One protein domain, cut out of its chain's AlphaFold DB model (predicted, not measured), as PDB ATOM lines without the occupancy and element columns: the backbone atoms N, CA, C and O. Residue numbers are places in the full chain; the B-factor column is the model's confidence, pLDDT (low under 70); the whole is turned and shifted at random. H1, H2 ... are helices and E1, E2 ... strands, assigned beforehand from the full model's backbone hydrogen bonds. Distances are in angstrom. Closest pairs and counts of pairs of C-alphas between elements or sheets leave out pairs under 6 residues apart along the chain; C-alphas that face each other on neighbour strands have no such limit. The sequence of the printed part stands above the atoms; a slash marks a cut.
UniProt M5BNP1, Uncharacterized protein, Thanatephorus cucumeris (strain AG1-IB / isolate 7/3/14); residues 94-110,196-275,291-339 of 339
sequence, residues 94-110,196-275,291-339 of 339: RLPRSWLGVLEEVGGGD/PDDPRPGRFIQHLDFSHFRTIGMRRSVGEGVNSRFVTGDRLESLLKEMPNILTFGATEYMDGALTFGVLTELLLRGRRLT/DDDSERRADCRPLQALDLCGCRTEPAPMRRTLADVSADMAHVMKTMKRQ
ATOM      1  N   ARG A  94       2.062  19.942 -20.425       88.62
ATOM      2  CA  ARG A  94       1.843  18.770 -21.294       88.62
ATOM      3  C   ARG A  94       0.493  18.089 -21.099       88.62
ATOM      4  O   ARG A  94      -0.015  17.450 -22.016       88.62
ATOM      5  N   LEU A  95      -0.079  18.190 -19.901       86.44
ATOM      6  CA  LEU A  95      -1.260  17.425 -19.493       86.44
ATOM      7  C   LEU A  95      -2.284  18.321 -18.785       86.44
ATOM      8  O   LEU A  95      -1.881  19.245 -18.074       86.44
ATOM      9  N   PRO A  96      -3.593  18.011 -18.860       83.94
ATOM     10  CA  PRO A  96      -4.634  18.796 -18.198       83.94
ATOM     11  C   PRO A  96      -4.460  18.921 -16.683       83.94
ATOM     12  O   PRO A  96      -4.727  19.975 -16.122       83.94
ATOM     13  N   ARG A  97      -3.958  17.881 -16.005       82.50
ATOM     14  CA  ARG A  97      -3.661  17.967 -14.564       82.50
ATOM     15  C   ARG A  97      -2.570  18.989 -14.252       82.50
ATOM     16  O   ARG A  97      -2.681  19.702 -13.268       82.50
ATOM     17  N   SER A  98      -1.547  19.073 -15.103       84.38
ATOM     18  CA  SER A  98      -0.487  20.073 -14.957       84.38
ATOM     19  C   SER A  98      -1.029  21.484 -15.163       84.38
ATOM     20  O   SER A  98      -0.598  22.395 -14.473       84.38
ATOM     21  N   TRP A  99      -1.971  21.656 -16.092       86.38
ATOM     22  CA  TRP A  99      -2.667  22.925 -16.304       86.38
ATOM     23  C   TRP A  99      -3.464  23.351 -15.067       86.38
ATOM     24  O   TRP A  99      -3.302  24.470 -14.594       86.38
ATOM     25  N   LEU A 100      -4.279  22.447 -14.517       84.88
ATOM     26  CA  LEU A 100      -5.086  22.734 -13.329       84.88
ATOM     27  C   LEU A 100      -4.222  23.055 -12.104       84.88
ATOM     28  O   LEU A 100      -4.538  23.996 -11.394       84.88
ATOM     29  N   GLY A 101      -3.106  22.345 -11.906       83.50
ATOM     30  CA  GLY A 101      -2.180  22.657 -10.815       83.50
ATOM     31  C   GLY A 101      -1.522  24.033 -10.963       83.50
ATOM     32  O   GLY A 101      -1.340  24.733  -9.978       83.50
ATOM     33  N   VAL A 102      -1.210  24.464 -12.191       85.88
ATOM     34  CA  VAL A 102      -0.708  25.830 -12.435       85.88
ATOM     35  C   VAL A 102      -1.793  26.870 -12.163       85.88
ATOM     36  O   VAL A 102      -1.488  27.915 -11.602       85.88
ATOM     37  N   LEU A 103      -3.046  26.600 -12.538       85.44
ATOM     38  CA  LEU A 103      -4.163  27.497 -12.240       85.44
ATOM     39  C   LEU A 103      -4.399  27.651 -10.738       85.44
ATOM     40  O   LEU A 103      -4.580  28.770 -10.283       85.44
ATOM     41  N   GLU A 104      -4.386  26.551  -9.988       83.69
ATOM     42  CA  GLU A 104      -4.559  26.561  -8.531       83.69
ATOM     43  C   GLU A 104      -3.446  27.364  -7.847       83.69
ATOM     44  O   GLU A 104      -3.711  28.219  -7.005       83.69
ATOM     45  N   GLU A 105      -2.206  27.146  -8.279       84.25
ATOM     46  CA  GLU A 105      -1.028  27.756  -7.668       84.25
ATOM     47  C   GLU A 105      -0.840  29.232  -8.066       84.25
ATOM     48  O   GLU A 105      -0.364  30.037  -7.271       84.25
ATOM     49  N   VAL A 106      -1.187  29.616  -9.301       83.12
ATOM     50  CA  VAL A 106      -0.980  30.986  -9.813       83.12
ATOM     51  C   VAL A 106      -2.231  31.848  -9.700       83.12
ATOM     52  O   VAL A 106      -2.118  33.027  -9.380       83.12
ATOM     53  N   GLY A 107      -3.403  31.287  -9.992       71.38
ATOM     54  CA  GLY A 107      -4.677  32.005  -9.960       71.38
ATOM     55  C   GLY A 107      -5.241  32.194  -8.554       71.38
ATOM     56  O   GLY A 107      -6.192  32.953  -8.394       71.38
ATOM     57  N   GLY A 108      -4.662  31.523  -7.550       63.97
ATOM     58  CA  GLY A 108      -5.263  31.388  -6.228       63.97
ATOM     59  C   GLY A 108      -6.487  30.473  -6.299       63.97
ATOM     60  O   GLY A 108      -7.243  30.487  -7.269       63.97
ATOM     61  N   GLY A 109      -6.700  29.648  -5.278       49.09
ATOM     62  CA  GLY A 109      -7.799  28.673  -5.212       49.09
ATOM     63  C   GLY A 109      -9.230  29.242  -5.258       49.09
ATOM     64  O   GLY A 109     -10.166  28.496  -4.999       49.09
ATOM     65  N   ASP A 110      -9.418  30.515  -5.610       44.06
ATOM     66  CA  ASP A 110     -10.699  31.228  -5.629       44.06
ATOM     67  C   ASP A 110     -11.481  31.053  -6.940       44.06
ATOM     68  O   ASP A 110     -12.543  31.644  -7.123       44.06
ATOM     69  N   PRO A 196       5.412  25.489  -3.282       56.09
ATOM     70  CA  PRO A 196       6.032  26.294  -2.245       56.09
ATOM     71  C   PRO A 196       5.232  27.579  -2.045       56.09
ATOM     72  O   PRO A 196       5.381  28.472  -2.879       56.09
ATOM     73  N   ASP A 197       4.518  27.685  -0.912       50.69
ATOM     74  CA  ASP A 197       3.800  28.865  -0.385       50.69
ATOM     75  C   ASP A 197       4.430  30.205  -0.834       50.69
ATOM     76  O   ASP A 197       5.289  30.787  -0.170       50.69
ATOM     77  N   ASP A 198       4.052  30.684  -2.017       55.91
ATOM     78  CA  ASP A 198       4.195  32.065  -2.467       55.91
ATOM     79  C   ASP A 198       2.775  32.558  -2.665       55.91
ATOM     80  O   ASP A 198       2.004  31.867  -3.328       55.91
ATOM     81  N   PRO A 199       2.417  33.760  -2.204       59.91
ATOM     82  CA  PRO A 199       1.095  34.276  -2.496       59.91
ATOM     83  C   PRO A 199       0.852  34.468  -4.004       59.91
ATOM     84  O   PRO A 199      -0.311  34.502  -4.385       59.91
ATOM     85  N   ARG A 200       1.896  34.629  -4.852       68.62
ATOM     86  CA  ARG A 200       1.761  34.840  -6.318       68.62
ATOM     87  C   ARG A 200       2.983  34.367  -7.131       68.62
ATOM     88  O   ARG A 200       3.830  35.191  -7.500       68.62
ATOM     89  N   PRO A 201       3.098  33.075  -7.482       80.31
ATOM     90  CA  PRO A 201       4.188  32.576  -8.328       80.31
ATOM     91  C   PRO A 201       4.151  33.133  -9.761       80.31
ATOM     92  O   PRO A 201       5.181  33.160 -10.440       80.31
ATOM     93  N   GLY A 202       3.001  33.665 -10.196       81.75
ATOM     94  CA  GLY A 202       2.786  34.245 -11.526       81.75
ATOM     95  C   GLY A 202       3.808  35.303 -11.952       81.75
ATOM     96  O   GLY A 202       4.202  35.358 -13.117       81.75
ATOM     97  N   ARG A 203       4.352  36.080 -11.003       85.38
ATOM     98  CA  ARG A 203       5.353  37.131 -11.276       85.38
ATOM     99  C   ARG A 203       6.666  36.619 -11.869       85.38
ATOM    100  O   ARG A 203       7.369  37.388 -12.524       85.38
ATOM    101  N   PHE A 204       7.026  35.363 -11.616       88.19
ATOM    102  CA  PHE A 204       8.297  34.797 -12.071       88.19
ATOM    103  C   PHE A 204       8.203  34.186 -13.467       88.19
ATOM    104  O   PHE A 204       9.232  33.969 -14.103       88.19
ATOM    105  N   ILE A 205       6.985  33.942 -13.951       91.06
ATOM    106  CA  ILE A 205       6.722  33.238 -15.200       91.06
ATOM    107  C   ILE A 205       7.057  34.146 -16.381       91.06
ATOM    108  O   ILE A 205       6.534  35.252 -16.510       91.06
ATOM    109  N   GLN A 206       7.950  33.666 -17.248       91.75
ATOM    110  CA  GLN A 206       8.380  34.360 -18.467       91.75
ATOM    111  C   GLN A 206       8.031  33.561 -19.722       91.75
ATOM    112  O   GLN A 206       7.760  34.146 -20.768       91.75
ATOM    113  N   HIS A 207       7.999  32.235 -19.622       91.31
ATOM    114  CA  HIS A 207       7.713  31.349 -20.740       91.31
ATOM    115  C   HIS A 207       6.580  30.400 -20.365       91.31
ATOM    116  O   HIS A 207       6.720  29.625 -19.416       91.31
ATOM    117  N   LEU A 208       5.480  30.456 -21.115       91.88
ATOM    118  CA  LEU A 208       4.348  29.546 -20.979       91.88
ATOM    119  C   LEU A 208       4.142  28.808 -22.301       91.88
ATOM    120  O   LEU A 208       3.835  29.432 -23.316       91.88
ATOM    121  N   ASP A 209       4.327  27.490 -22.290       90.81
ATOM    122  CA  ASP A 209       4.304  26.676 -23.503       90.81
ATOM    123  C   ASP A 209       3.331  25.497 -23.394       90.81
ATOM    124  O   ASP A 209       3.413  24.676 -22.478       90.81
ATOM    125  N   PHE A 210       2.427  25.402 -24.367       89.75
ATOM    126  CA  PHE A 210       1.486  24.301 -24.550       89.75
ATOM    127  C   PHE A 210       1.769  23.480 -25.815       89.75
ATOM    128  O   PHE A 210       0.936  22.660 -26.197       89.75
ATOM    129  N   SER A 211       2.919  23.643 -26.474       84.88
ATOM    130  CA  SER A 211       3.252  22.946 -27.731       84.88
ATOM    131  C   SER A 211       3.077  21.425 -27.643       84.88
ATOM    132  O   SER A 211       2.593  20.783 -28.574       84.88
ATOM    133  N   HIS A 212       3.396  20.841 -26.485       84.69
ATOM    134  CA  HIS A 212       3.242  19.408 -26.213       84.69
ATOM    135  C   HIS A 212       1.984  19.059 -25.403       84.69
ATOM    136  O   HIS A 212       1.855  17.929 -24.922       84.69
ATOM    137  N   PHE A 213       1.054  20.000 -25.231       85.50
ATOM    138  CA  PHE A 213      -0.185  19.771 -24.501       85.50
ATOM    139  C   PHE A 213      -1.084  18.791 -25.253       85.50
ATOM    140  O   PHE A 213      -1.448  19.009 -26.408       85.50
ATOM    141  N   ARG A 214      -1.477  17.708 -24.578       81.94
ATOM    142  CA  ARG A 214      -2.455  16.744 -25.087       81.94
ATOM    143  C   ARG A 214      -3.477  16.423 -24.015       81.94
ATOM    144  O   ARG A 214      -3.140  16.227 -22.853       81.94
ATOM    145  N   THR A 215      -4.730  16.249 -24.417       72.31
ATOM    146  CA  THR A 215      -5.824  15.873 -23.505       72.31
ATOM    147  C   THR A 215      -5.897  14.365 -23.225       72.31
ATOM    148  O   THR A 215      -6.888  13.883 -22.678       72.31
ATOM    149  N   ILE A 216      -4.871  13.599 -23.615       66.75
ATOM    150  CA  ILE A 216      -4.817  12.140 -23.459       66.75
ATOM    151  C   ILE A 216      -4.547  11.803 -21.984       66.75
ATOM    152  O   ILE A 216      -3.656  12.377 -21.365       66.75
ATOM    153  N   GLY A 217      -5.303  10.855 -21.421       58.38
ATOM    154  CA  GLY A 217      -5.062  10.322 -20.070       58.38
ATOM    155  C   GLY A 217      -6.096  10.700 -19.004       58.38
ATOM    156  O   GLY A 217      -6.073  10.119 -17.921       58.38
ATOM    157  N   MET A 218      -7.053  11.587 -19.299       59.22
ATOM    158  CA  MET A 218      -8.263  11.756 -18.481       59.22
ATOM    159  C   MET A 218      -9.449  11.106 -19.189       59.22
ATOM    160  O   MET A 218      -9.851  11.534 -20.269       59.22
ATOM    161  N   ARG A 219      -9.985  10.036 -18.588       53.44
ATOM    162  CA  ARG A 219     -11.217   9.391 -19.054       53.44
ATOM    163  C   ARG A 219     -12.355  10.388 -18.871       53.44
ATOM    164  O   ARG A 219     -12.729  10.674 -17.742       53.44
ATOM    165  N   ARG A 220     -12.879  10.907 -19.974       61.56
ATOM    166  CA  ARG A 220     -14.135  11.655 -20.003       61.56
ATOM    167  C   ARG A 220     -15.125  10.901 -20.863       61.56
ATOM    168  O   ARG A 220     -14.726  10.189 -21.791       61.56
ATOM    169  N   SER A 221     -16.405  11.033 -20.543       54.50
ATOM    170  CA  SER A 221     -17.448  10.545 -21.443       54.50
ATOM    171  C   SER A 221     -17.403  11.341 -22.757       54.50
ATOM    172  O   SER A 221     -16.974  12.497 -22.781       54.50
ATOM    173  N   VAL A 222     -17.826  10.736 -23.872       54.34
ATOM    174  CA  VAL A 222     -17.798  11.388 -25.200       54.34
ATOM    175  C   VAL A 222     -18.589  12.708 -25.201       54.34
ATOM    176  O   VAL A 222     -18.189  13.645 -25.881       54.34
ATOM    177  N   GLY A 223     -19.648  12.823 -24.388       51.31
ATOM    178  CA  GLY A 223     -20.418  14.066 -24.227       51.31
ATOM    179  C   GLY A 223     -19.712  15.139 -23.387       51.31
ATOM    180  O   GLY A 223     -19.752  16.320 -23.720       51.31
ATOM    181  N   GLU A 224     -18.998  14.742 -22.334       54.16
ATOM    182  CA  GLU A 224     -18.246  15.652 -21.459       54.16
ATOM    183  C   GLU A 224     -16.981  16.203 -22.137       54.16
ATOM    184  O   GLU A 224     -16.589  17.345 -21.907       54.16
ATOM    185  N   GLY A 225     -16.363  15.425 -23.033       53.03
ATOM    186  CA  GLY A 225     -15.207  15.867 -23.817       53.03
ATOM    187  C   GLY A 225     -15.513  16.992 -24.813       53.03
ATOM    188  O   GLY A 225     -14.601  17.738 -25.166       53.03
ATOM    189  N   VAL A 226     -16.777  17.121 -25.237       47.34
ATOM    190  CA  VAL A 226     -17.247  18.173 -26.155       47.34
ATOM    191  C   VAL A 226     -17.714  19.416 -25.388       47.34
ATOM    192  O   VAL A 226     -17.449  20.528 -25.839       47.34
ATOM    193  N   ASN A 227     -18.332  19.241 -24.213       46.72
ATOM    194  CA  ASN A 227     -18.898  20.345 -23.425       46.72
ATOM    195  C   ASN A 227     -17.951  20.941 -22.368       46.72
ATOM    196  O   ASN A 227     -18.167  22.067 -21.940       46.72
ATOM    197  N   SER A 228     -16.889  20.242 -21.957       60.97
ATOM    198  CA  SER A 228     -15.917  20.753 -20.984       60.97
ATOM    199  C   SER A 228     -14.521  20.809 -21.605       60.97
ATOM    200  O   SER A 228     -13.839  19.793 -21.761       60.97
ATOM    201  N   ARG A 229     -14.046  21.999 -21.980       72.06
ATOM    202  CA  ARG A 229     -12.630  22.198 -22.335       72.06
ATOM    203  C   ARG A 229     -11.826  22.412 -21.053       72.06
ATOM    204  O   ARG A 229     -12.280  23.088 -20.142       72.06
ATOM    205  N   PHE A 230     -10.635  21.817 -20.971       77.00
ATOM    206  CA  PHE A 230      -9.765  22.005 -19.800       77.00
ATOM    207  C   PHE A 230      -9.200  23.421 -19.736       77.00
ATOM    208  O   PHE A 230      -9.160  24.036 -18.671       77.00
ATOM    209  N   VAL A 231      -8.774  23.920 -20.893       84.06
ATOM    210  CA  VAL A 231      -8.364  25.304 -21.084       84.06
ATOM    211  C   VAL A 231      -9.587  26.051 -21.611       84.06
ATOM    212  O   VAL A 231     -10.080  25.735 -22.695       84.06
ATOM    213  N   THR A 232     -10.105  26.987 -20.822       85.62
ATOM    214  CA  THR A 232     -11.175  27.913 -21.217       85.62
ATOM    215  C   THR A 232     -10.597  29.315 -21.371       85.62
ATOM    216  O   THR A 232      -9.532  29.601 -20.818       85.62
ATOM    217  N   GLY A 233     -11.276  30.171 -22.139       84.56
ATOM    218  CA  GLY A 233     -10.838  31.549 -22.356       84.56
ATOM    219  C   GLY A 233     -10.700  32.318 -21.047       84.56
ATOM    220  O   GLY A 233      -9.646  32.887 -20.801       84.56
ATOM    221  N   ASP A 234     -11.699  32.227 -20.171       85.44
ATOM    222  CA  ASP A 234     -11.737  33.003 -18.923       85.44
ATOM    223  C   ASP A 234     -10.633  32.572 -17.953       85.44
ATOM    224  O   ASP A 234      -9.919  33.401 -17.398       85.44
ATOM    225  N   ARG A 235     -10.397  31.258 -17.817       87.44
ATOM    226  CA  ARG A 235      -9.303  30.738 -16.978       87.44
ATOM    227  C   ARG A 235      -7.940  31.157 -17.509       87.44
ATOM    228  O   ARG A 235      -7.050  31.473 -16.727       87.44
ATOM    229  N   LEU A 236      -7.766  31.126 -18.829       89.62
ATOM    230  CA  LEU A 236      -6.523  31.548 -19.458       89.62
ATOM    231  C   LEU A 236      -6.322  33.061 -19.327       89.62
ATOM    232  O   LEU A 236      -5.209  33.492 -19.052       89.62
ATOM    233  N   GLU A 237      -7.379  33.856 -19.473       88.31
ATOM    234  CA  GLU A 237      -7.332  35.305 -19.292       88.31
ATOM    235  C   GLU A 237      -6.951  35.673 -17.854       88.31
ATOM    236  O   GLU A 237      -5.961  36.378 -17.656       88.31
ATOM    237  N   SER A 238      -7.665  35.147 -16.854       88.06
ATOM    238  CA  SER A 238      -7.371  35.398 -15.438       88.06
ATOM    239  C   SER A 238      -5.948  34.987 -15.075       88.06
ATOM    240  O   SER A 238      -5.220  35.740 -14.432       88.06
ATOM    241  N   LEU A 239      -5.499  33.833 -15.576       89.62
ATOM    242  CA  LEU A 239      -4.130  33.380 -15.370       89.62
ATOM    243  C   LEU A 239      -3.099  34.338 -15.984       89.62
ATOM    244  O   LEU A 239      -2.070  34.624 -15.373       89.62
ATOM    245  N   LEU A 240      -3.360  34.849 -17.188       89.75
ATOM    246  CA  LEU A 240      -2.479  35.809 -17.846       89.75
ATOM    247  C   LEU A 240      -2.409  37.137 -17.079       89.75
ATOM    248  O   LEU A 240      -1.341  37.764 -17.070       89.75
ATOM    249  N   LYS A 241      -3.493  37.576 -16.423       88.50
ATOM    250  CA  LYS A 241      -3.494  38.789 -15.583       88.50
ATOM    251  C   LYS A 241      -2.522  38.670 -14.400       88.50
ATOM    252  O   LYS A 241      -1.840  39.646 -14.096       88.50
ATOM    253  N   GLU A 242      -2.346  37.469 -13.850       88.69
ATOM    254  CA  GLU A 242      -1.381  37.170 -12.776       88.69
ATOM    255  C   GLU A 242       0.078  36.995 -13.260       88.69
ATOM    256  O   GLU A 242       1.000  36.861 -12.451       88.69
ATOM    257  N   MET A 243       0.334  37.034 -14.576       90.69
ATOM    258  CA  MET A 243       1.666  36.846 -15.177       90.69
ATOM    259  C   MET A 243       2.197  38.111 -15.876       90.69
ATOM    260  O   MET A 243       2.342  38.124 -17.102       90.69
ATOM    261  N   PRO A 244       2.543  39.195 -15.160       88.94
ATOM    262  CA  PRO A 244       2.949  40.461 -15.785       88.94
ATOM    263  C   PRO A 244       4.262  40.377 -16.584       88.94
ATOM    264  O   PRO A 244       4.501  41.202 -17.464       88.94
ATOM    265  N   ASN A 245       5.113  39.383 -16.308       89.88
ATOM    266  CA  ASN A 245       6.442  39.236 -16.911       89.88
ATOM    267  C   ASN A 245       6.511  38.212 -18.055       89.88
ATOM    268  O   ASN A 245       7.616  37.879 -18.488       89.88
ATOM    269  N   ILE A 246       5.371  37.726 -18.559       92.69
ATOM    270  CA  ILE A 246       5.349  36.774 -19.674       92.69
ATOM    271  C   ILE A 246       5.977  37.382 -20.941       92.69
ATOM    272  O   ILE A 246       5.629  38.479 -21.371       92.69
ATOM    273  N   LEU A 247       6.922  36.658 -21.535       90.56
ATOM    274  CA  LEU A 247       7.667  37.040 -22.737       90.56
ATOM    275  C   LEU A 247       7.354  36.122 -23.913       90.56
ATOM    276  O   LEU A 247       7.370  36.578 -25.055       90.56
ATOM    277  N   THR A 248       7.077  34.843 -23.659       90.69
ATOM    278  CA  THR A 248       6.759  33.887 -24.721       90.69
ATOM    279  C   THR A 248       5.513  33.086 -24.390       90.69
ATOM    280  O   THR A 248       5.390  32.565 -23.279       90.69
ATOM    281  N   PHE A 249       4.635  32.939 -25.377       92.69
ATOM    282  CA  PHE A 249       3.431  32.127 -25.276       92.69
ATOM    283  C   PHE A 249       3.350  31.154 -26.454       92.69
ATOM    284  O   PHE A 249       3.420  31.588 -27.604       92.69
ATOM    285  N   GLY A 250       3.212  29.861 -26.164       89.75
ATOM    286  CA  GLY A 250       3.016  28.809 -27.161       89.75
ATOM    287  C   GLY A 250       1.667  28.128 -26.983       89.75
ATOM    288  O   GLY A 250       1.360  27.665 -25.887       89.75
ATOM    289  N   ALA A 251       0.866  28.053 -28.044       88.44
ATOM    290  CA  ALA A 251      -0.448  27.419 -28.044       88.44
ATOM    291  C   ALA A 251      -0.492  26.171 -28.934       88.44
ATOM    292  O   ALA A 251       0.287  26.005 -29.870       88.44
ATOM    293  N   THR A 252      -1.472  25.311 -28.670       86.88
ATOM    294  CA  THR A 252      -1.722  24.076 -29.426       86.88
ATOM    295  C   THR A 252      -3.152  24.026 -29.961       86.88
ATOM    296  O   THR A 252      -4.021  24.748 -29.477       86.88
ATOM    297  N   GLU A 253      -3.428  23.109 -30.891       82.56
ATOM    298  CA  GLU A 253      -4.758  22.877 -31.484       82.56
ATOM    299  C   GLU A 253      -5.863  22.660 -30.435       82.56
ATOM    300  O   GLU A 253      -7.010  23.068 -30.602       82.56
ATOM    301  N   TYR A 254      -5.523  22.071 -29.288       80.94
ATOM    302  CA  TYR A 254      -6.478  21.843 -28.200       80.94
ATOM    303  C   TYR A 254      -6.905  23.126 -27.465       80.94
ATOM    304  O   TYR A 254      -7.830  23.077 -26.651       80.94
ATOM    305  N   MET A 255      -6.245  24.257 -27.731       83.94
ATOM    306  CA  MET A 255      -6.524  25.563 -27.130       83.94
ATOM    307  C   MET A 255      -7.282  26.510 -28.062       83.94
ATOM    308  O   MET A 255      -7.585  27.622 -27.640       83.94
ATOM    309  N   ASP A 256      -7.653  26.091 -29.276       80.50
ATOM    310  CA  ASP A 256      -8.373  26.939 -30.243       80.50
ATOM    311  C   ASP A 256      -9.597  27.628 -29.633       80.50
ATOM    312  O   ASP A 256      -9.858  28.806 -29.854       80.50
ATOM    313  N   GLY A 257     -10.329  26.888 -28.800       79.31
ATOM    314  CA  GLY A 257     -11.503  27.385 -28.097       79.31
ATOM    315  C   GLY A 257     -11.232  28.356 -26.946       79.31
ATOM    316  O   GLY A 257     -12.173  28.984 -26.472       79.31
ATOM    317  N   ALA A 258      -9.992  28.432 -26.468       84.69
ATOM    318  CA  ALA A 258      -9.567  29.287 -25.363       84.69
ATOM    319  C   ALA A 258      -8.900  30.584 -25.839       84.69
ATOM    320  O   ALA A 258      -8.766  31.515 -25.054       84.69
ATOM    321  N   LEU A 259      -8.505  30.678 -27.113       85.88
ATOM    322  CA  LEU A 259      -7.940  31.893 -27.711       85.88
ATOM    323  C   LEU A 259      -9.045  32.910 -28.040       85.88
ATOM    324  O   LEU A 259      -9.280  33.269 -29.194       85.88
ATOM    325  N   THR A 260      -9.762  33.349 -27.007       84.81
ATOM    326  CA  THR A 260     -10.826  34.349 -27.113       84.81
ATOM    327  C   THR A 260     -10.251  35.742 -27.378       84.81
ATOM    328  O   THR A 260      -9.046  35.990 -27.273       84.81
ATOM    329  N   PHE A 261     -11.132  36.687 -27.715       82.44
ATOM    330  CA  PHE A 261     -10.760  38.093 -27.873       82.44
ATOM    331  C   PHE A 261     -10.061  38.647 -26.620       82.44
ATOM    332  O   PHE A 261      -9.041  39.321 -26.756       82.44
ATOM    333  N   GLY A 262     -10.567  38.330 -25.423       82.19
ATOM    334  CA  GLY A 262      -9.985  38.762 -24.147       82.19
ATOM    335  C   GLY A 262      -8.546  38.279 -23.977       82.19
ATOM    336  O   GLY A 262      -7.639  39.089 -23.796       82.19
ATOM    337  N   VAL A 263      -8.302  36.985 -24.208       87.81
ATOM    338  CA  VAL A 263      -6.960  36.379 -24.147       87.81
ATOM    339  C   VAL A 263      -5.988  37.013 -25.144       87.81
ATOM    340  O   VAL A 263      -4.868  37.369 -24.779       87.81
ATOM    341  N   LEU A 264      -6.391  37.185 -26.407       86.75
ATOM    342  CA  LEU A 264      -5.522  37.800 -27.419       86.75
ATOM    343  C   LEU A 264      -5.227  39.268 -27.103       86.75
ATOM    344  O   LEU A 264      -4.107  39.730 -27.313       86.75
ATOM    345  N   THR A 265      -6.211  39.993 -26.577       84.81
ATOM    346  CA  THR A 265      -6.047  41.382 -26.142       84.81
ATOM    347  C   THR A 265      -5.075  41.460 -24.966       84.81
ATOM    348  O   THR A 265      -4.163  42.290 -24.978       84.81
ATOM    349  N   GLU A 266      -5.215  40.561 -23.989       86.75
ATOM    350  CA  GLU A 266      -4.287  40.437 -22.869       86.75
ATOM    351  C   GLU A 266      -2.877  40.093 -23.322       86.75
ATOM    352  O   GLU A 266      -1.952  40.628 -22.739       86.75
ATOM    353  N   LEU A 267      -2.669  39.248 -24.335       88.06
ATOM    354  CA  LEU A 267      -1.328  38.891 -24.821       88.06
ATOM    355  C   LEU A 267      -0.682  39.997 -25.669       88.06
ATOM    356  O   LEU A 267       0.501  40.291 -25.506       88.06
ATOM    357  N   LEU A 268      -1.443  40.602 -26.585       85.75
ATOM    358  CA  LEU A 268      -0.910  41.494 -27.621       85.75
ATOM    359  C   LEU A 268      -0.807  42.961 -27.190       85.75
ATOM    360  O   LEU A 268      -0.008  43.707 -27.759       85.75
ATOM    361  N   LEU A 269      -1.610  43.406 -26.217       82.94
ATOM    362  CA  LEU A 269      -1.604  44.803 -25.762       82.94
ATOM    363  C   LEU A 269      -0.734  45.050 -24.517       82.94
ATOM    364  O   LEU A 269      -0.718  46.169 -24.005       82.94
ATOM    365  N   ARG A 270       0.034  44.055 -24.052       84.38
ATOM    366  CA  ARG A 270       0.954  44.206 -22.907       84.38
ATOM    367  C   ARG A 270       2.050  45.229 -23.168       84.38
ATOM    368  O   ARG A 270       2.565  45.340 -24.280       84.38
ATOM    369  N   GLY A 271       2.432  45.959 -22.125       75.62
ATOM    370  CA  GLY A 271       3.492  46.965 -22.150       75.62
ATOM    371  C   GLY A 271       3.170  48.197 -22.990       75.62
ATOM    372  O   GLY A 271       4.031  49.058 -23.179       75.62
ATOM    373  N   ARG A 272       1.942  48.314 -23.513       70.56
ATOM    374  CA  ARG A 272       1.507  49.473 -24.290       70.56
ATOM    375  C   ARG A 272       0.817  50.463 -23.366       70.56
ATOM    376  O   ARG A 272      -0.277  50.219 -22.873       70.56
ATOM    377  N   ARG A 273       1.418  51.641 -23.212       59.53
ATOM    378  CA  ARG A 273       0.712  52.817 -22.697       59.53
ATOM    379  C   ARG A 273      -0.185  53.335 -23.812       59.53
ATOM    380  O   ARG A 273       0.291  54.010 -24.728       59.53
ATOM    381  N   LEU A 274      -1.469  52.987 -23.772       55.69
ATOM    382  CA  LEU A 274      -2.474  53.662 -24.585       55.69
ATOM    383  C   LEU A 274      -2.482  55.128 -24.147       55.69
ATOM    384  O   LEU A 274      -3.002  55.492 -23.100       55.69
ATOM    385  N   THR A 275      -1.824  55.981 -24.930       47.94
ATOM    386  CA  THR A 275      -1.913  57.433 -24.783       47.94
ATOM    387  C   THR A 275      -3.347  57.823 -25.132       47.94
ATOM    388  O   THR A 275      -3.660  58.137 -26.284       47.94
ATOM    389  N   ASP A 291     -10.323  51.009 -18.426       59.78
ATOM    390  CA  ASP A 291      -9.219  51.910 -18.110       59.78
ATOM    391  C   ASP A 291      -8.267  51.252 -17.092       59.78
ATOM    392  O   ASP A 291      -7.053  51.251 -17.322       59.78
ATOM    393  N   ASP A 292      -8.803  50.566 -16.073       65.12
ATOM    394  CA  ASP A 292      -8.026  49.816 -15.071       65.12
ATOM    395  C   ASP A 292      -7.220  48.670 -15.706       65.12
ATOM    396  O   ASP A 292      -6.014  48.525 -15.470       65.12
ATOM    397  N   ASP A 293      -7.838  47.881 -16.596       74.19
ATOM    398  CA  ASP A 293      -7.114  46.827 -17.313       74.19
ATOM    399  C   ASP A 293      -6.064  47.413 -18.266       74.19
ATOM    400  O   ASP A 293      -5.032  46.787 -18.525       74.19
ATOM    401  N   SER A 294      -6.291  48.606 -18.828       71.75
ATOM    402  CA  SER A 294      -5.292  49.258 -19.682       71.75
ATOM    403  C   SER A 294      -4.081  49.757 -18.897       71.75
ATOM    404  O   SER A 294      -2.962  49.632 -19.401       71.75
ATOM    405  N   GLU A 295      -4.280  50.323 -17.707       78.75
ATOM    406  CA  GLU A 295      -3.188  50.761 -16.834       78.75
ATOM    407  C   GLU A 295      -2.377  49.559 -16.338       78.75
ATOM    408  O   GLU A 295      -1.158  49.527 -16.512       78.75
ATOM    409  N   ARG A 296      -3.042  48.488 -15.883       84.25
ATOM    410  CA  ARG A 296      -2.370  47.234 -15.496       84.25
ATOM    411  C   ARG A 296      -1.543  46.639 -16.640       84.25
ATOM    412  O   ARG A 296      -0.408  46.201 -16.439       84.25
ATOM    413  N   ARG A 297      -2.082  46.618 -17.865       82.69
ATOM    414  CA  ARG A 297      -1.345  46.128 -19.046       82.69
ATOM    415  C   ARG A 297      -0.135  46.993 -19.375       82.69
ATOM    416  O   ARG A 297       0.837  46.455 -19.902       82.69
ATOM    417  N   ALA A 298      -0.161  48.290 -19.068       80.06
ATOM    418  CA  ALA A 298       0.975  49.178 -19.289       80.06
ATOM    419  C   ALA A 298       2.178  48.853 -18.385       80.06
ATOM    420  O   ALA A 298       3.313  49.116 -18.792       80.06
ATOM    421  N   ASP A 299       1.936  48.251 -17.218       83.62
ATOM    422  CA  ASP A 299       2.978  47.772 -16.301       83.62
ATOM    423  C   ASP A 299       3.500  46.366 -16.652       83.62
ATOM    424  O   ASP A 299       4.554  45.946 -16.170       83.62
ATOM    425  N   CYS A 300       2.803  45.635 -17.529       87.06
ATOM    426  CA  CYS A 300       3.237  44.320 -18.006       87.06
ATOM    427  C   CYS A 300       4.375  44.431 -19.033       87.06
ATOM    428  O   CYS A 300       4.462  45.391 -19.799       87.06
ATOM    429  N   ARG A 301       5.229  43.405 -19.128       87.31
ATOM    430  CA  ARG A 301       6.238  43.330 -20.196       87.31
ATOM    431  C   ARG A 301       5.588  42.997 -21.545       87.31
ATOM    432  O   ARG A 301       4.664  42.185 -21.585       87.31
ATOM    433  N   PRO A 302       6.066  43.591 -22.655       86.75
ATOM    434  CA  PRO A 302       5.579  43.243 -23.981       86.75
ATOM    435  C   PRO A 302       6.018  41.825 -24.359       86.75
ATOM    436  O   PRO A 302       7.151  41.413 -24.089       86.75
ATOM    437  N   LEU A 303       5.121  41.103 -25.027       88.94
ATOM    438  CA  LEU A 303       5.384  39.758 -25.521       88.94
ATOM    439  C   LEU A 303       6.457  39.798 -26.624       88.94
ATOM    440  O   LEU A 303       6.384  40.609 -27.547       88.94
ATOM    441  N   GLN A 304       7.455  38.920 -26.528       88.94
ATOM    442  CA  GLN A 304       8.560  38.803 -27.485       88.94
ATOM    443  C   GLN A 304       8.318  37.711 -28.526       88.94
ATOM    444  O   GLN A 304       8.748  37.856 -29.669       88.94
ATOM    445  N   ALA A 305       7.634  36.628 -28.149       87.69
ATOM    446  CA  ALA A 305       7.309  35.535 -29.057       87.69
ATOM    447  C   ALA A 305       5.896  35.000 -28.807       87.69
ATOM    448  O   ALA A 305       5.485  34.792 -27.663       87.69
ATOM    449  N   LEU A 306       5.176  34.749 -29.896       89.62
ATOM    450  CA  LEU A 306       3.849  34.151 -29.893       89.62
ATOM    451  C   LEU A 306       3.838  33.017 -30.916       89.62
ATOM    452  O   LEU A 306       3.957  33.279 -32.112       89.62
ATOM    453  N   ASP A 307       3.707  31.782 -30.443       88.19
ATOM    454  CA  ASP A 307       3.570  30.606 -31.294       88.19
ATOM    455  C   ASP A 307       2.133  30.086 -31.245       88.19
ATOM    456  O   ASP A 307       1.612  29.740 -30.186       88.19
ATOM    457  N   LEU A 308       1.490  30.052 -32.410       84.62
ATOM    458  CA  LEU A 308       0.137  29.536 -32.610       84.62
ATOM    459  C   LEU A 308       0.114  28.444 -33.694       84.62
ATOM    460  O   LEU A 308      -0.950  28.149 -34.233       84.62
ATOM    461  N   CYS A 309       1.260  27.844 -34.048       67.12
ATOM    462  CA  CYS A 309       1.412  26.969 -35.222       67.12
ATOM    463  C   CYS A 309       0.598  25.660 -35.180       67.12
ATOM    464  O   CYS A 309       0.534  24.953 -36.185       67.12
ATOM    465  N   GLY A 310      -0.056  25.336 -34.064       67.31
ATOM    466  CA  GLY A 310      -1.025  24.238 -33.977       67.31
ATOM    467  C   GLY A 310      -2.489  24.672 -34.073       67.31
ATOM    468  O   GLY A 310      -3.355  23.832 -34.270       67.31
ATOM    469  N   CYS A 311      -2.795  25.959 -33.929       77.06
ATOM    470  CA  CYS A 311      -4.165  26.417 -33.738       77.06
ATOM    471  C   CYS A 311      -4.938  26.487 -35.065       77.06
ATOM    472  O   CYS A 311      -4.538  27.193 -35.994       77.06
ATOM    473  N   ARG A 312      -6.073  25.785 -35.175       65.25
ATOM    474  CA  ARG A 312      -6.987  25.864 -36.325       65.25
ATOM    475  C   ARG A 312      -7.956  27.016 -36.105       65.25
ATOM    476  O   ARG A 312      -9.166  26.835 -35.984       65.25
ATOM    477  N   THR A 313      -7.438  28.235 -36.047       53.56
ATOM    478  CA  THR A 313      -8.305  29.410 -35.977       53.56
ATOM    479  C   THR A 313      -9.078  29.549 -37.288       53.56
ATOM    480  O   THR A 313      -8.493  29.848 -38.332       53.56
ATOM    481  N   GLU A 314     -10.400  29.371 -37.239       45.62
ATOM    482  CA  GLU A 314     -11.302  29.938 -38.245       45.62
ATOM    483  C   GLU A 314     -10.962  31.437 -38.393       45.62
ATOM    484  O   GLU A 314     -10.839  32.154 -37.393       45.62
ATOM    485  N   PRO A 315     -10.751  31.943 -39.617       43.94
ATOM    486  CA  PRO A 315     -10.068  33.214 -39.842       43.94
ATOM    487  C   PRO A 315     -10.844  34.461 -39.393       43.94
ATOM    488  O   PRO A 315     -10.271  35.543 -39.389       43.94
ATOM    489  N   ALA A 316     -12.124  34.379 -39.030       45.47
ATOM    490  CA  ALA A 316     -12.954  35.570 -38.817       45.47
ATOM    491  C   ALA A 316     -12.645  36.376 -37.530       45.47
ATOM    492  O   ALA A 316     -12.384  37.578 -37.653       45.47
ATOM    493  N   PRO A 317     -12.645  35.793 -36.312       49.31
ATOM    494  CA  PRO A 317     -12.359  36.546 -35.087       49.31
ATOM    495  C   PRO A 317     -10.892  36.981 -35.007       49.31
ATOM    496  O   PRO A 317     -10.620  38.117 -34.633       49.31
ATOM    497  N   MET A 318      -9.960  36.130 -35.447       51.56
ATOM    498  CA  MET A 318      -8.528  36.432 -35.420       51.56
ATOM    499  C   MET A 318      -8.122  37.470 -36.474       51.56
ATOM    500  O   MET A 318      -7.281  38.321 -36.208       51.56
ATOM    501  N   ARG A 319      -8.727  37.458 -37.674       52.25
ATOM    502  CA  ARG A 319      -8.484  38.533 -38.651       52.25
ATOM    503  C   ARG A 319      -9.090  39.847 -38.209       52.25
ATOM    504  O   ARG A 319      -8.498  40.859 -38.537       52.25
ATOM    505  N   ARG A 320     -10.229  39.857 -37.509       50.44
ATOM    506  CA  ARG A 320     -10.786  41.097 -36.953       50.44
ATOM    507  C   ARG A 320      -9.909  41.643 -35.840       50.44
ATOM    508  O   ARG A 320      -9.531  42.792 -35.942       50.44
ATOM    509  N   THR A 321      -9.462  40.829 -34.884       53.72
ATOM    510  CA  THR A 321      -8.511  41.295 -33.859       53.72
ATOM    511  C   THR A 321      -7.191  41.740 -34.458       53.72
ATOM    512  O   THR A 321      -6.720  42.818 -34.131       53.72
ATOM    513  N   LEU A 322      -6.603  40.973 -35.378       55.72
ATOM    514  CA  LEU A 322      -5.388  41.395 -36.070       55.72
ATOM    515  C   LEU A 322      -5.627  42.627 -36.945       55.72
ATOM    516  O   LEU A 322      -4.720  43.438 -37.062       55.72
ATOM    517  N   ALA A 323      -6.805  42.795 -37.550       55.41
ATOM    518  CA  ALA A 323      -7.151  43.974 -38.341       55.41
ATOM    519  C   ALA A 323      -7.434  45.197 -37.470       55.41
ATOM    520  O   ALA A 323      -7.034  46.279 -37.867       55.41
ATOM    521  N   ASP A 324      -8.045  45.040 -36.300       54.59
ATOM    522  CA  ASP A 324      -8.306  46.107 -35.334       54.59
ATOM    523  C   ASP A 324      -6.994  46.519 -34.654       54.59
ATOM    524  O   ASP A 324      -6.654  47.698 -34.623       54.59
ATOM    525  N   VAL A 325      -6.161  45.550 -34.256       55.50
ATOM    526  CA  VAL A 325      -4.789  45.785 -33.775       55.50
ATOM    527  C   VAL A 325      -3.923  46.403 -34.877       55.50
ATOM    528  O   VAL A 325      -3.152  47.320 -34.602       55.50
ATOM    529  N   SER A 326      -4.052  45.958 -36.130       50.56
ATOM    530  CA  SER A 326      -3.342  46.527 -37.286       50.56
ATOM    531  C   SER A 326      -3.852  47.921 -37.649       50.56
ATOM    532  O   SER A 326      -3.051  48.787 -37.989       50.56
ATOM    533  N   ALA A 327      -5.154  48.184 -37.534       52.38
ATOM    534  CA  ALA A 327      -5.755  49.496 -37.750       52.38
ATOM    535  C   ALA A 327      -5.288  50.480 -36.675       52.38
ATOM    536  O   ALA A 327      -4.858  51.584 -37.016       52.38
ATOM    537  N   ASP A 328      -5.242  50.046 -35.415       51.16
ATOM    538  CA  ASP A 328      -4.640  50.800 -34.320       51.16
ATOM    539  C   ASP A 328      -3.136  51.017 -34.549       51.16
ATOM    540  O   ASP A 328      -2.644  52.137 -34.402       51.16
ATOM    541  N   MET A 329      -2.383  50.006 -35.004       44.50
ATOM    542  CA  MET A 329      -0.961  50.159 -35.354       44.50
ATOM    543  C   MET A 329      -0.739  51.111 -36.540       44.50
ATOM    544  O   MET A 329       0.195  51.918 -36.525       44.50
ATOM    545  N   ALA A 330      -1.591  51.066 -37.565       41.94
ATOM    546  CA  ALA A 330      -1.517  51.924 -38.744       41.94
ATOM    547  C   ALA A 330      -1.903  53.374 -38.420       41.94
ATOM    548  O   ALA A 330      -1.317  54.315 -38.970       41.94
ATOM    549  N   HIS A 331      -2.859  53.576 -37.509       42.47
ATOM    550  CA  HIS A 331      -3.238  54.898 -37.023       42.47
ATOM    551  C   HIS A 331      -2.118  55.534 -36.181       42.47
ATOM    552  O   HIS A 331      -1.818  56.724 -36.341       42.47
ATOM    553  N   VAL A 332      -1.413  54.720 -35.390       39.72
ATOM    554  CA  VAL A 332      -0.243  55.121 -34.591       39.72
ATOM    555  C   VAL A 332       0.991  55.419 -35.466       39.72
ATOM    556  O   VAL A 332       1.647  56.447 -35.295       39.72
ATOM    557  N   MET A 333       1.277  54.614 -36.497       32.44
ATOM    558  CA  MET A 333       2.381  54.907 -37.431       32.44
ATOM    559  C   MET A 333       2.138  56.168 -38.280       32.44
ATOM    560  O   MET A 333       3.080  56.898 -38.602       32.44
ATOM    561  N   LYS A 334       0.879  56.480 -38.620       37.16
ATOM    562  CA  LYS A 334       0.520  57.742 -39.296       37.16
ATOM    563  C   LYS A 334       0.672  58.969 -38.397       37.16
ATOM    564  O   LYS A 334       0.926  60.055 -38.915       37.16
ATOM    565  N   THR A 335       0.511  58.816 -37.086       36.75
ATOM    566  CA  THR A 335       0.674  59.912 -36.123       36.75
ATOM    567  C   THR A 335       2.142  60.167 -35.774       36.75
ATOM    568  O   THR A 335       2.504  61.327 -35.610       36.75
ATOM    569  N   MET A 336       3.013  59.150 -35.806       31.81
ATOM    570  CA  MET A 336       4.468  59.328 -35.634       31.81
ATOM    571  C   MET A 336       5.179  59.977 -36.835       31.81
ATOM    572  O   MET A 336       6.178  60.652 -36.646       31.81
ATOM    573  N   LYS A 337       4.664  59.851 -38.068       34.25
ATOM    574  CA  LYS A 337       5.227  60.536 -39.258       34.25
ATOM    575  C   LYS A 337       4.892  62.037 -39.356       34.25
ATOM    576  O   LYS A 337       5.261  62.674 -40.339       34.25
ATOM    577  N   ARG A 338       4.131  62.584 -38.402       41.34
ATOM    578  CA  ARG A 338       3.671  63.987 -38.387       41.34
ATOM    579  C   ARG A 338       4.304  64.841 -37.278       41.34
ATOM    580  O   ARG A 338       3.899  65.992 -37.132       41.34
ATOM    581  N   GLN A 339       5.257  64.300 -36.520       34.78
ATOM    582  CA  GLN A 339       6.128  65.049 -35.605       34.78
ATOM    583  C   GLN A 339       7.544  65.102 -36.168       34.78
ATOM    584  O   GLN A 339       8.213  66.123 -35.910       34.78
TER     585      GLN A 339
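This is residues 94 to 110, 196 to 275 and 291 to 339 of the 339 residues of an uncharacterized protein of Thanatephorus cucumeris (strain AG1-IB / isolate 7/3/14) (UniProt M5BNP1). A small sheet of three short parallel strands, E1, E2 and E3, stands to one side of a line of helices in which H1 touches H4 and H4 touches H5, while an arm, residues 326 to 339, of which 326 to 336 belong to the long H7, sticks out. At the other end of the long axis from that arm lie H3 and the loop before it. The printed part has 146 residues, with seven named helices and three named strands in the order H1 H2 E1 H3 H4 E2 H5 H6 E3 H7; the sheet's order is E1 E2 E3, and the class is mostly helix. The whole is compact, with a radius of gyration of the C-alphas of 16.8 A, yet elongated, spanning 60 by 39 by 24 A.

Find C-alpha 96 at (-4.634, 18.796, -18.198); from there H1 runs to residue 107, 15.6 A. Next come H2, residues 201 to 204, E1, residues 207 to 209, and H3, residues 222 to 227. H4, residues 233 to 241, is 12.3 A long. E2, residues 248 to 250, and H5, residues 261 to 268, follow. H6, residues 291 to 299, is 13.0 A long, and E3 holds residues 305 to 307. Find C-alpha 315 at (-10.068, 33.214, -39.842); H7 runs 30.2 A to C-alpha 336 at (4.468, 59.328, -35.634).

Begin at H1, which touches H2 with residues 105 to 107 alone, the closest C-alphas being those of Val 106 and Gly 202, 5.3 A apart. With residues 103 to 107 alone H1 touches H4, closest at C-alphas 107 and 239, 5.6 A, at a steep tilt of 46 degrees, the same way. In the sheet, N 208 and O 248 are 3.0 A apart between E1 and E2, and N 307 and O 249 are 2.9 A apart between E2 and E3, both within hydrogen-bond range. E1, H3, H4 and E2 make a strand-helix-strand unit, two parallel neighbour strands with helices between, its crossover right-handed. H3 touches no helix. H4 touches H5, closest at C-alphas 237 and 263, 5.0 A, at a shallow tilt of 31 degrees, the same way. H5 is not on the sheet, but only just, with 4 pairs of C-alphas within 10 A. H6 is close to but not clearly touching H5: C-alphas 266 and 297 are closest, 7.5 A apart. H7, with residues 317 to 321 alone, only just touches H5, with 3 pairs of C-alphas within 8 A, closest at C-alphas 261 and 321, 7.2 A. In H1, H4, H5, H6 and H7 every O i to N i+4 pair is within hydrogen-bond range; H3 has 1 of 2, and H2 is too short for one.

The C-alphas of Ser 221 and Gln 339, the chain's last residue, are the two farthest apart, 61.0 A. Residues 111 to 195 and 276 to 290 are not printed; the gaps between C-alphas are 17.8 A and 11.3 A. Of the links printed whole, E1 to H3 is long. The mean pLDDT of the printed part is 72.2; 56 residues are under 70, among them 216 to 228 and 312 to 339.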